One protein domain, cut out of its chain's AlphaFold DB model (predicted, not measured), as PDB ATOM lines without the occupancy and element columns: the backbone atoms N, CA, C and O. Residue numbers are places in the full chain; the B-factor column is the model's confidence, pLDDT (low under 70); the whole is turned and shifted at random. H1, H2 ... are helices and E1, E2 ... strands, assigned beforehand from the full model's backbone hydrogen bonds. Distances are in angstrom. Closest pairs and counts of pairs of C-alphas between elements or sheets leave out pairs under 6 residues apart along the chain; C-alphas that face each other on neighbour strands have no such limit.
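What this domain is: This is residues 5 to 85 of the 94 residues of an uncharacterized protein of Thermodesulfovibrio thiophilus (UniProt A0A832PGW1). Two long helices, H2 and H3, meet loosely in the form of a T, the last turn of H2 coming to the middle part of H3. The short helix H1 packs crosswise on the middle of H2, and the small strand turn of E1 with residues 33 to 34 lies off to the side of the first residues of H2, apart from it, at the end of the domain far from H3. The printed part has 81 residues, with three named helices and one named strand in the order H1, E1, H2, H3; the class is mostly helix. It is loose, with a radius of gyration of the C-alphas of 14.6 A, and spans 39 by 33 by 22 A.

Where its parts are: H1 is residues 5 to 10, from C-alpha 5 at (-24.129, -34.996, 177.963), 8.6 A long. E1 is residues 28 to 30, 5.6 A. H2 is residues 37 to 56, 28.9 A, from C-alpha 37 at (-32.763, -30.893, 160.847). H3 is residues 66 to 83, 26.1 A, ending with C-alpha 83 at (-22.502, -26.047, 190.450).

How they stand to each other: H1 touches H2, and H2 touches H1 with residues 45 to 49 alone; the closest C-alphas, of Val 9 and Asn 45, are 6.0 A apart. Their lines are about perpendicular, at 85 degrees. E1 pairs with no named strand, but its residues 28 to 30 pair with residues 33 to 34, antiparallel. E1 and H2 are apart. H2, with residues 53 to 56 alone, only just touches residues 73 to 76 of H3, with 3 pairs of C-alphas within 8 A. The closest are those of Gly 56 and Leu 76, 6.7 A apart, and the lines are about perpendicular, at 86 degrees. H1 and H3 are apart, but only just, at 8.2 A. In H1, H2 and H3 every O i to N i+4 pair is within hydrogen-bond range.

The domain as a whole: The C-alphas farthest apart, of Asp 32 and Gly 85, are 45.9 A apart. The printed part has no cut. The link from H1 to E1, 17 residues, is long. The mean pLDDT of the printed part is 81.6; residues 56 to 70 and 72 to 73 are under 70.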
ATOM      1  N   LEU A   5     -24.704 -35.827 179.025       83.44
ATOM      2  CA  LEU A   5     -24.129 -34.996 177.963       83.44
ATOM      3  C   LEU A   5     -25.178 -34.118 177.284       83.44
ATOM      4  O   LEU A   5     -24.865 -32.982 176.949       83.44
ATOM      5  N   GLN A   6     -26.390 -34.641 177.107       87.31
ATOM      6  CA  GLN A   6     -27.519 -33.895 176.568       87.31
ATOM      7  C   GLN A   6     -27.923 -32.781 177.536       87.31
ATOM      8  O   GLN A   6     -27.948 -31.626 177.129       87.31
ATOM      9  N   ASP A   7     -28.092 -33.103 178.822       89.50
ATOM     10  CA  ASP A   7     -28.441 -32.127 179.864       89.50
ATOM     11  C   ASP A   7     -27.433 -30.958 179.898       89.50
ATOM     12  O   ASP A   7     -27.807 -29.787 179.951       89.50
ATOM     13  N   ILE A   8     -26.133 -31.264 179.790       87.75
ATOM     14  CA  ILE A   8     -25.059 -30.259 179.787       87.75
ATOM     15  C   ILE A   8     -25.128 -29.335 178.566       87.75
ATOM     16  O   ILE A   8     -24.895 -28.134 178.706       87.75
ATOM     17  N   VAL A   9     -25.383 -29.865 177.364       89.88
ATOM     18  CA  VAL A   9     -25.440 -29.034 176.144       89.88
ATOM     19  C   VAL A   9     -26.773 -28.306 175.987       89.88
ATOM     20  O   VAL A   9     -26.814 -27.261 175.339       89.88
ATOM     21  N   GLU A  10     -27.855 -28.820 176.569       88.06
ATOM     22  CA  GLU A  10     -29.167 -28.167 176.591       88.06
ATOM     23  C   GLU A  10     -29.215 -27.000 177.584       88.06
ATOM     24  O   GLU A  10     -29.832 -25.980 177.284       88.06
ATOM     25  N   ASP A  11     -28.466 -27.078 178.688       90.06
ATOM     26  CA  ASP A  11     -28.247 -25.968 179.630       90.06
ATOM     27  C   ASP A  11     -27.530 -24.753 178.996       90.06
ATOM     28  O   ASP A  11     -27.529 -23.649 179.550       90.06
ATOM     29  N   ILE A  12     -26.876 -24.943 177.845       91.25
ATOM     30  CA  ILE A  12     -26.174 -23.884 177.118       91.25
ATOM     31  C   ILE A  12     -27.106 -23.322 176.045       91.25
ATOM     32  O   ILE A  12     -27.214 -23.850 174.936       91.25
ATOM     33  N   TYR A  13     -27.738 -22.190 176.347       91.81
ATOM     34  CA  TYR A  13     -28.484 -21.436 175.343       91.81
ATOM     35  C   TYR A  13     -27.540 -20.935 174.249       91.81
ATOM     36  O   TYR A  13     -26.550 -20.258 174.525       91.81
ATOM     37  N   PHE A  14     -27.856 -21.264 172.997       90.12
ATOM     38  CA  PHE A  14     -27.019 -20.903 171.849       90.12
ATOM     39  C   PHE A  14     -26.864 -19.387 171.695       90.12
ATOM     40  O   PHE A  14     -25.760 -18.907 171.463       90.12
ATOM     41  N   GLU A  15     -27.944 -18.646 171.931       90.06
ATOM     42  CA  GLU A  15     -27.965 -17.178 171.861       90.06
ATOM     43  C   GLU A  15     -27.055 -16.515 172.911       90.06
ATOM     44  O   GLU A  15     -26.661 -15.363 172.759       90.06
ATOM     45  N   ASN A  16     -26.661 -17.257 173.955       90.06
ATOM     46  CA  ASN A  16     -25.744 -16.784 174.993       90.06
ATOM     47  C   ASN A  16     -24.267 -17.059 174.655       90.06
ATOM     48  O   ASN A  16     -23.380 -16.705 175.438       90.06
ATOM     49  N   LEU A  17     -23.973 -17.727 173.534       91.50
ATOM     50  CA  LEU A  17     -22.597 -17.923 173.080       91.50
ATOM     51  C   LEU A  17     -22.005 -16.591 172.590       91.50
ATOM     52  O   LEU A  17     -22.737 -15.744 172.092       91.50
ATOM     53  N   PRO A  18     -20.684 -16.364 172.671       92.25
ATOM     54  CA  PRO A  18     -20.073 -15.200 172.037       92.25
ATOM     55  C   PRO A  18     -20.335 -15.193 170.525       92.25
ATOM     56  O   PRO A  18     -20.339 -16.255 169.907       92.25
ATOM     57  N   ILE A  19     -20.465 -14.012 169.916       90.19
ATOM     58  CA  ILE A  19     -20.864 -13.855 168.502       90.19
ATOM     59  C   ILE A  19     -20.023 -14.682 167.511       90.19
ATOM     60  O   ILE A  19     -20.553 -15.250 166.562       90.19
ATOM     61  N   GLN A  20     -18.725 -14.842 167.786       89.12
ATOM     62  CA  GLN A  20     -17.797 -15.661 166.992       89.12
ATOM     63  C   GLN A  20     -18.193 -17.152 166.904       89.12
ATOM     64  O   GLN A  20     -17.787 -17.840 165.978       89.12
ATOM     65  N   TRP A  21     -18.989 -17.651 167.856       92.25
ATOM     66  CA  TRP A  21     -19.516 -19.019 167.882       92.25
ATOM     67  C   TRP A  21     -20.921 -19.131 167.274       92.25
ATOM     68  O   TRP A  21     -21.410 -20.240 167.102       92.25
ATOM     69  N   GLN A  22     -21.584 -18.017 166.951       92.19
ATOM     70  CA  GLN A  22     -22.960 -18.025 166.440       92.19
ATOM     71  C   GLN A  22     -23.042 -18.001 164.906       92.19
ATOM     72  O   GLN A  22     -24.064 -18.381 164.348       92.19
ATOM     73  N   GLY A  23     -21.975 -17.588 164.218       89.75
ATOM     74  CA  GLY A  23     -21.974 -17.338 162.770       89.75
ATOM     75  C   GLY A  23     -21.883 -18.568 161.858       89.75
ATOM     76  O   GLY A  23     -21.577 -18.410 160.681       89.75
ATOM     77  N   PHE A  24     -22.087 -19.782 162.373       90.56
ATOM     78  CA  PHE A  24     -22.014 -21.000 161.562       90.56
ATOM     79  C   PHE A  24     -23.328 -21.249 160.815       90.56
ATOM     80  O   PHE A  24     -24.405 -21.209 161.408       90.56
ATOM     81  N   ASP A  25     -23.232 -21.580 159.527       93.12
ATOM     82  CA  ASP A  25     -24.350 -22.131 158.764       93.12
ATOM     83  C   ASP A  25     -24.490 -23.624 159.092       93.12
ATOM     84  O   ASP A  25     -23.678 -24.451 158.676       93.12
ATOM     85  N   PHE A  26     -25.505 -23.976 159.881       94.31
ATOM     86  CA  PHE A  26     -25.762 -25.375 160.230       94.31
ATOM     87  C   PHE A  26     -26.471 -26.142 159.118       94.31
ATOM     88  O   PHE A  26     -26.436 -27.368 159.139       94.31
ATOM     89  N   ALA A  27     -27.101 -25.465 158.158       95.94
ATOM     90  CA  ALA A  27     -27.802 -26.119 157.065       95.94
ATOM     91  C   ALA A  27     -26.827 -26.549 155.967       95.94
ATOM     92  O   ALA A  27     -26.985 -27.639 155.417       95.94
ATOM     93  N   ARG A  28     -25.805 -25.741 155.663       95.50
ATOM     94  CA  ARG A  28     -24.812 -26.022 154.616       95.50
ATOM     95  C   ARG A  28     -23.502 -26.553 155.199       95.50
ATOM     96  O   ARG A  28     -22.661 -25.800 155.675       95.50
ATOM     97  N   PHE A  29     -23.288 -27.862 155.092       90.88
ATOM     98  CA  PHE A  29     -22.060 -28.503 155.579       90.88
ATOM     99  C   PHE A  29     -20.869 -28.325 154.629       90.88
ATOM    100  O   PHE A  29     -19.728 -28.208 155.068       90.88
ATOM    101  N   SER A  30     -21.121 -28.335 153.319       92.56
ATOM    102  CA  SER A  30     -20.113 -28.080 152.285       92.56
ATOM    103  C   SER A  30     -20.758 -27.423 151.065       92.56
ATOM    104  O   SER A  30     -21.959 -27.142 151.065       92.56
ATOM    105  N   ASN A  31     -19.979 -27.180 150.006       91.69
ATOM    106  CA  ASN A  31     -20.494 -26.535 148.798       91.69
ATOM    107  C   ASN A  31     -21.743 -27.225 148.235       91.69
ATOM    108  O   ASN A  31     -22.687 -26.515 147.891       91.69
ATOM    109  N   ASP A  32     -21.765 -28.559 148.265       95.50
ATOM    110  CA  ASP A  32     -22.793 -29.393 147.630       95.50
ATOM    111  C   ASP A  32     -23.596 -30.236 148.637       95.50
ATOM    112  O   ASP A  32     -24.349 -31.130 148.248       95.50
ATOM    113  N   LYS A  33     -23.423 -30.001 149.947       95.25
ATOM    114  CA  LYS A  33     -24.061 -30.808 150.996       95.25
ATOM    115  C   LYS A  33     -24.856 -29.950 151.964       95.25
ATOM    116  O   LYS A  33     -24.285 -29.148 152.706       95.25
ATOM    117  N   THR A  34     -26.155 -30.216 152.023       97.50
ATOM    118  CA  THR A  34     -27.035 -29.716 153.076       97.50
ATOM    119  C   THR A  34     -27.320 -30.793 154.121       97.50
ATOM    120  O   THR A  34     -27.139 -31.991 153.879       97.50
ATOM    121  N   LEU A  35     -27.705 -30.356 155.315       96.81
ATOM    122  CA  LEU A  35     -27.993 -31.199 156.464       96.81
ATOM    123  C   LEU A  35     -29.493 -31.236 156.750       96.81
ATOM    124  O   LEU A  35     -30.171 -30.211 156.715       96.81
ATOM    125  N   PHE A  36     -29.995 -32.416 157.106       97.88
ATOM    126  CA  PHE A  36     -31.333 -32.561 157.678       97.88
ATOM    127  C   PHE A  36     -31.384 -31.974 159.091       97.88
ATOM    128  O   PHE A  36     -30.372 -31.970 159.792       97.88
ATOM    129  N   ASP A  37     -32.566 -31.576 159.559       97.56
ATOM    130  CA  ASP A  37     -32.763 -30.893 160.847       97.56
ATOM    131  C   ASP A  37     -32.080 -31.589 162.034       97.56
ATOM    132  O   ASP A  37     -31.433 -30.947 162.863       97.56
ATOM    133  N   PHE A  38     -32.145 -32.922 162.107       95.81
ATOM    134  CA  PHE A  38     -31.498 -33.672 163.187       95.81
ATOM    135  C   PHE A  38     -29.961 -33.570 163.147       95.81
ATOM    136  O   PHE A  38     -29.316 -33.557 164.194       95.81
ATOM    137  N   GLN A  39     -29.369 -33.465 161.955       96.62
ATOM    138  CA  GLN A  39     -27.929 -33.277 161.769       96.62
ATOM    139  C   GLN A  39     -27.519 -31.845 162.116       96.62
ATOM    140  O   GLN A  39     -26.491 -31.649 162.762       96.62
ATOM    141  N   GLN A  40     -28.346 -30.858 161.761       96.81
ATOM    142  CA  GLN A  40     -28.142 -29.463 162.164       96.81
ATOM    143  C   GLN A  40     -28.159 -29.337 163.695       96.81
ATOM    144  O   GLN A  40     -27.257 -28.744 164.286       96.81
ATOM    145  N   ASN A  41     -29.129 -29.979 164.355       94.25
ATOM    146  CA  ASN A  41     -29.225 -30.029 165.815       94.25
ATOM    147  C   ASN A  41     -28.017 -30.726 166.456       94.25
ATOM    148  O   ASN A  41     -27.475 -30.237 167.450       94.25
ATOM    149  N   ALA A  42     -27.549 -31.833 165.873       93.25
ATOM    150  CA  ALA A  42     -26.342 -32.512 166.335       93.25
ATOM    151  C   ALA A  42     -25.106 -31.601 166.240       93.25
ATOM    152  O   ALA A  42     -24.335 -31.510 167.198       93.25
ATOM    153  N   LEU A  43     -24.944 -30.875 165.129       94.50
ATOM    154  CA  LEU A  43     -23.831 -29.948 164.926       94.50
ATOM    155  C   LEU A  43     -23.900 -28.753 165.892       94.50
ATOM    156  O   LEU A  43     -22.888 -28.378 166.488       94.50
ATOM    157  N   LYS A  44     -25.101 -28.212 166.130       94.56
ATOM    158  CA  LYS A  44     -25.342 -27.148 167.116       94.56
ATOM    159  C   LYS A  44     -24.963 -27.592 168.534       94.56
ATOM    160  O   LYS A  44     -24.309 -26.845 169.263       94.56
ATOM    161  N   ASN A  45     -25.302 -28.825 168.913       94.00
ATOM    162  CA  ASN A  45     -24.923 -29.402 170.207       94.00
ATOM    163  C   ASN A  45     -23.412 -29.657 170.317       94.00
ATOM    164  O   ASN A  45     -22.815 -29.363 171.355       94.00
ATOM    165  N   ALA A  46     -22.773 -30.136 169.245       93.12
ATOM    166  CA  ALA A  46     -21.323 -30.312 169.198       93.12
ATOM    167  C   ALA A  46     -20.585 -28.981 169.407       93.12
ATOM    168  O   ALA A  46     -19.641 -28.912 170.195       93.12
ATOM    169  N   LEU A  47     -21.062 -27.905 168.776       93.88
ATOM    170  CA  LEU A  47     -20.495 -26.569 168.925       93.88
ATOM    171  C   LEU A  47     -20.606 -26.036 170.360       93.88
ATOM    172  O   LEU A  47     -19.628 -25.519 170.897       93.88
ATOM    173  N   ARG A  48     -21.766 -26.202 171.012       93.38
ATOM    174  CA  ARG A  48     -21.951 -25.833 172.430       93.38
ATOM    175  C   ARG A  48     -20.975 -26.580 173.338       93.38
ATOM    176  O   ARG A  48     -20.371 -25.975 174.223       93.38
ATOM    177  N   GLY A  49     -20.785 -27.879 173.097       90.62
ATOM    178  CA  GLY A  49     -19.811 -28.694 173.824       90.62
ATOM    179  C   GLY A  49     -18.368 -28.231 173.606       90.62
ATOM    180  O   GLY A  49     -17.595 -28.143 174.561       90.62
ATOM    181  N   LEU A  50     -18.015 -27.875 172.368       91.31
ATOM    182  CA  LEU A  50     -16.689 -27.366 172.024       91.31
ATOM    183  C   LEU A  50     -16.418 -26.003 172.672       91.31
ATOM    184  O   LEU A  50     -15.359 -25.797 173.265       91.31
ATOM    185  N   TRP A  51     -17.393 -25.096 172.635       90.81
ATOM    186  CA  TRP A  51     -17.308 -23.826 173.349       90.81
ATOM    187  C   TRP A  51     -17.120 -24.037 174.849       90.81
ATOM    188  O   TRP A  51     -16.268 -23.387 175.447       90.81
ATOM    189  N   LEU A  52     -17.871 -24.956 175.466       87.31
ATOM    190  CA  LEU A  52     -17.731 -25.257 176.891       87.31
ATOM    191  C   LEU A  52     -16.304 -25.727 177.218       87.31
ATOM    192  O   LEU A  52     -15.720 -25.264 178.199       87.31
ATOM    193  N   PHE A  53     -15.734 -26.592 176.372       84.88
ATOM    194  CA  PHE A  53     -14.358 -27.071 176.500       84.88
ATOM    195  C   PHE A  53     -13.338 -25.924 176.454       84.88
ATOM    196  O   PHE A  53     -12.490 -25.827 177.340       84.88
ATOM    197  N   PHE A  54     -13.445 -25.016 175.480       82.69
ATOM    198  CA  PHE A  54     -12.504 -23.896 175.343       82.69
ATOM    199  C   PHE A  54     -12.747 -22.753 176.334       82.69
ATOM    200  O   PHE A  54     -11.793 -22.139 176.801       82.69
ATOM    201  N   LYS A  55     -13.996 -22.488 176.733       81.44
ATOM    202  CA  LYS A  55     -14.327 -21.510 177.783       81.44
ATOM    203  C   LYS A  55     -13.656 -21.868 179.107       81.44
ATOM    204  O   LYS A  55     -13.229 -20.981 179.840       81.44
ATOM    205  N   GLY A  56     -13.594 -23.161 179.427       65.19
ATOM    206  CA  GLY A  56     -12.910 -23.658 180.620       65.19
ATOM    207  C   GLY A  56     -11.383 -23.597 180.532       65.19
ATOM    208  O   GLY A  56     -10.736 -23.581 181.575       65.19
ATOM    209  N   ASN A  57     -10.828 -23.527 179.316       58.25
ATOM    210  CA  ASN A  57      -9.412 -23.723 179.026       58.25
ATOM    211  C   ASN A  57      -8.843 -22.602 178.134       58.25
ATOM    212  O   ASN A  57      -8.717 -22.744 176.919       58.25
ATOM    213  N   THR A  58      -8.418 -21.499 178.743       52.28
ATOM    214  CA  THR A  58      -7.475 -20.528 178.153       52.28
ATOM    215  C   THR A  58      -6.471 -20.174 179.258       52.28
ATOM    216  O   THR A  58      -6.951 -19.926 180.365       52.28
ATOM    217  N   PRO A  59      -5.122 -20.190 179.090       49.12
ATOM    218  CA  PRO A  59      -4.254 -20.267 177.898       49.12
ATOM    219  C   PRO A  59      -3.334 -21.519 177.791       49.12
ATOM    220  O   PRO A  59      -2.473 -21.546 176.917       49.12
ATOM    221  N   SER A  60      -3.467 -22.554 178.632       51.94
ATOM    222  CA  SER A  60      -2.505 -23.683 178.653       51.94
ATOM    223  C   SER A  60      -2.566 -24.617 177.432       51.94
ATOM    224  O   SER A  60      -1.586 -25.291 177.130       51.94
ATOM    225  N   LEU A  61      -3.686 -24.635 176.694       50.91
ATOM    226  CA  LEU A  61      -3.949 -25.584 175.597       50.91
ATOM    227  C   LEU A  61      -3.041 -25.450 174.366       50.91
ATOM    228  O   LEU A  61      -3.139 -26.292 173.477       50.91
ATOM    229  N   ARG A  62      -2.175 -24.433 174.278       49.62
ATOM    230  CA  ARG A  62      -1.221 -24.351 173.159       49.62
ATOM    231  C   ARG A  62      -0.147 -25.444 173.220       49.62
ATOM    232  O   ARG A  62       0.315 -25.848 172.162       49.62
ATOM    233  N   ASP A  63       0.130 -25.983 174.411       53.25
ATOM    234  CA  ASP A  63       1.210 -26.960 174.641       53.25
ATOM    235  C   ASP A  63       0.733 -28.272 175.294       53.25
ATOM    236  O   ASP A  63       1.534 -29.116 175.683       53.25
ATOM    237  N   THR A  64      -0.582 -28.453 175.452       53.25
ATOM    238  CA  THR A  64      -1.143 -29.525 176.284       53.25
ATOM    239  C   THR A  64      -1.313 -30.834 175.503       53.25
ATOM    240  O   THR A  64      -2.007 -30.886 174.486       53.25
ATOM    241  N   SER A  65      -0.721 -31.912 176.008       55.59
ATOM    242  CA  SER A  65      -0.829 -33.266 175.454       55.59
ATOM    243  C   SER A  65      -2.256 -33.844 175.579       55.59
ATOM    244  O   SER A  65      -3.046 -33.447 176.437       55.59
ATOM    245  N   LEU A  66      -2.604 -34.840 174.748       53.38
ATOM    246  CA  LEU A  66      -3.911 -35.536 174.768       53.38
ATOM    247  C   LEU A  66      -4.312 -36.066 176.164       53.38
ATOM    248  O   LEU A  66      -5.501 -36.115 176.490       53.38
ATOM    249  N   GLN A  67      -3.336 -36.449 176.995       57.47
ATOM    250  CA  GLN A  67      -3.566 -36.943 178.354       57.47
ATOM    251  C   GLN A  67      -4.065 -35.834 179.289       57.47
ATOM    252  O   GLN A  67      -5.074 -36.007 179.975       57.47
ATOM    253  N   GLU A  68      -3.430 -34.669 179.250       59.38
ATOM    254  CA  GLU A  68      -3.843 -33.499 180.024       59.38
ATOM    255  C   GLU A  68      -5.203 -32.959 179.538       59.38
ATOM    256  O   GLU A  68      -6.047 -32.560 180.343       59.38
ATOM    257  N   GLY A  69      -5.500 -33.058 178.234       61.56
ATOM    258  CA  GLY A  69      -6.829 -32.753 177.687       61.56
ATOM    259  C   GLY A  69      -7.957 -33.592 178.311       61.56
ATOM    260  O   GLY A  69      -9.042 -33.075 178.601       61.56
ATOM    261  N   ASN A  70      -7.700 -34.874 178.592       64.25
ATOM    262  CA  ASN A  70      -8.657 -35.762 179.261       64.25
ATOM    263  C   ASN A  70      -8.873 -35.402 180.740       64.25
ATOM    264  O   ASN A  70      -9.991 -35.534 181.250       64.25
ATOM    265  N   GLU A  71      -7.840 -34.927 181.433       71.94
ATOM    266  CA  GLU A  71      -7.945 -34.463 182.819       71.94
ATOM    267  C   GLU A  71      -8.710 -33.140 182.920       71.94
ATOM    268  O   GLU A  71      -9.591 -33.002 183.775       71.94
ATOM    269  N   LEU A  72      -8.466 -32.209 181.991       67.06
ATOM    270  CA  LEU A  72      -9.216 -30.954 181.871       67.06
ATOM    271  C   LEU A  72     -10.695 -31.207 181.581       67.06
ATOM    272  O   LEU A  72     -11.578 -30.608 182.195       67.06
ATOM    273  N   LYS A  73     -10.987 -32.162 180.696       69.06
ATOM    274  CA  LYS A  73     -12.356 -32.607 180.437       69.06
ATOM    275  C   LYS A  73     -13.021 -33.091 181.733       69.06
ATOM    276  O   LYS A  73     -14.116 -32.641 182.067       69.06
ATOM    277  N   GLN A  74     -12.357 -33.951 182.507       72.06
ATOM    278  CA  GLN A  74     -12.890 -34.438 183.786       72.06
ATOM    279  C   GLN A  74     -13.064 -33.329 184.834       72.06
ATOM    280  O   GLN A  74     -14.057 -33.339 185.567       72.06
ATOM    281  N   SER A  75     -12.133 -32.376 184.920       73.25
ATOM    282  CA  SER A  75     -12.210 -31.265 185.874       73.25
ATOM    283  C   SER A  75     -13.376 -30.323 185.548       73.25
ATOM    284  O   SER A  75     -14.104 -29.907 186.455       73.25
ATOM    285  N   LEU A  76     -13.628 -30.081 184.259       71.19
ATOM    286  CA  LEU A  76     -14.755 -29.297 183.764       71.19
ATOM    287  C   LEU A  76     -16.096 -29.960 184.099       71.19
ATOM    288  O   LEU A  76     -16.970 -29.313 184.680       71.19
ATOM    289  N   PHE A  77     -16.234 -31.264 183.830       75.38
ATOM    290  CA  PHE A  77     -17.425 -32.024 184.223       75.38
ATOM    291  C   PHE A  77     -17.642 -31.988 185.740       75.38
ATOM    292  O   PHE A  77     -18.747 -31.708 186.204       75.38
ATOM    293  N   LYS A  78     -16.582 -32.184 186.533       78.75
ATOM    294  CA  LYS A  78     -16.646 -32.099 187.999       78.75
ATOM    295  C   LYS A  78     -17.111 -30.718 188.479       78.75
ATOM    296  O   LYS A  78     -17.904 -30.644 189.419       78.75
ATOM    297  N   LYS A  79     -16.642 -29.634 187.852       73.94
ATOM    298  CA  LYS A  79     -17.058 -28.257 188.171       73.94
ATOM    299  C   LYS A  79     -18.537 -28.031 187.857       73.94
ATOM    300  O   LYS A  79     -19.249 -27.488 188.700       73.94
ATOM    301  N   HIS A  80     -19.006 -28.486 186.696       73.81
ATOM    302  CA  HIS A  80     -20.412 -28.377 186.309       73.81
ATOM    303  C   HIS A  80     -21.331 -29.149 187.273       73.81
ATOM    304  O   HIS A  80     -22.272 -28.570 187.812       73.81
ATOM    305  N   CYS A  81     -21.010 -30.411 187.588       71.44
ATOM    306  CA  CYS A  81     -21.790 -31.209 188.542       71.44
ATOM    307  C   CYS A  81     -21.892 -30.533 189.921       71.44
ATOM    308  O   CYS A  81     -22.985 -30.443 190.479       71.44
ATOM    309  N   ARG A  82     -20.780 -29.988 190.444       75.81
ATOM    310  CA  ARG A  82     -20.768 -29.242 191.717       75.81
ATOM    311  C   ARG A  82     -21.677 -28.014 191.689       75.81
ATOM    312  O   ARG A  82     -22.409 -27.800 192.647       75.81
ATOM    313  N   SER A  83     -21.659 -27.243 190.601       71.56
ATOM    314  CA  SER A  83     -22.502 -26.047 190.450       71.56
ATOM    315  C   SER A  83     -24.001 -26.353 190.478       71.56
ATOM    316  O   SER A  83     -24.792 -25.463 190.773       71.56
ATOM    317  N   LYS A  84     -24.392 -27.588 190.152       74.12
ATOM    318  CA  LYS A  84     -25.786 -28.051 190.107       74.12
ATOM    319  C   LYS A  84     -26.170 -28.909 191.326       74.12
ATOM    320  O   LYS A  84     -27.253 -29.477 191.352       74.12
ATOM    321  N   GLY A  85     -25.285 -29.047 192.322       76.56
ATOM    322  CA  GLY A  85     -25.518 -29.904 193.494       76.56
ATOM    323  C   GLY A  85     -25.544 -31.406 193.178       76.56
ATOM    324  O   GLY A  85     -26.046 -32.200 193.971       76.56
TER     325      GLY A  85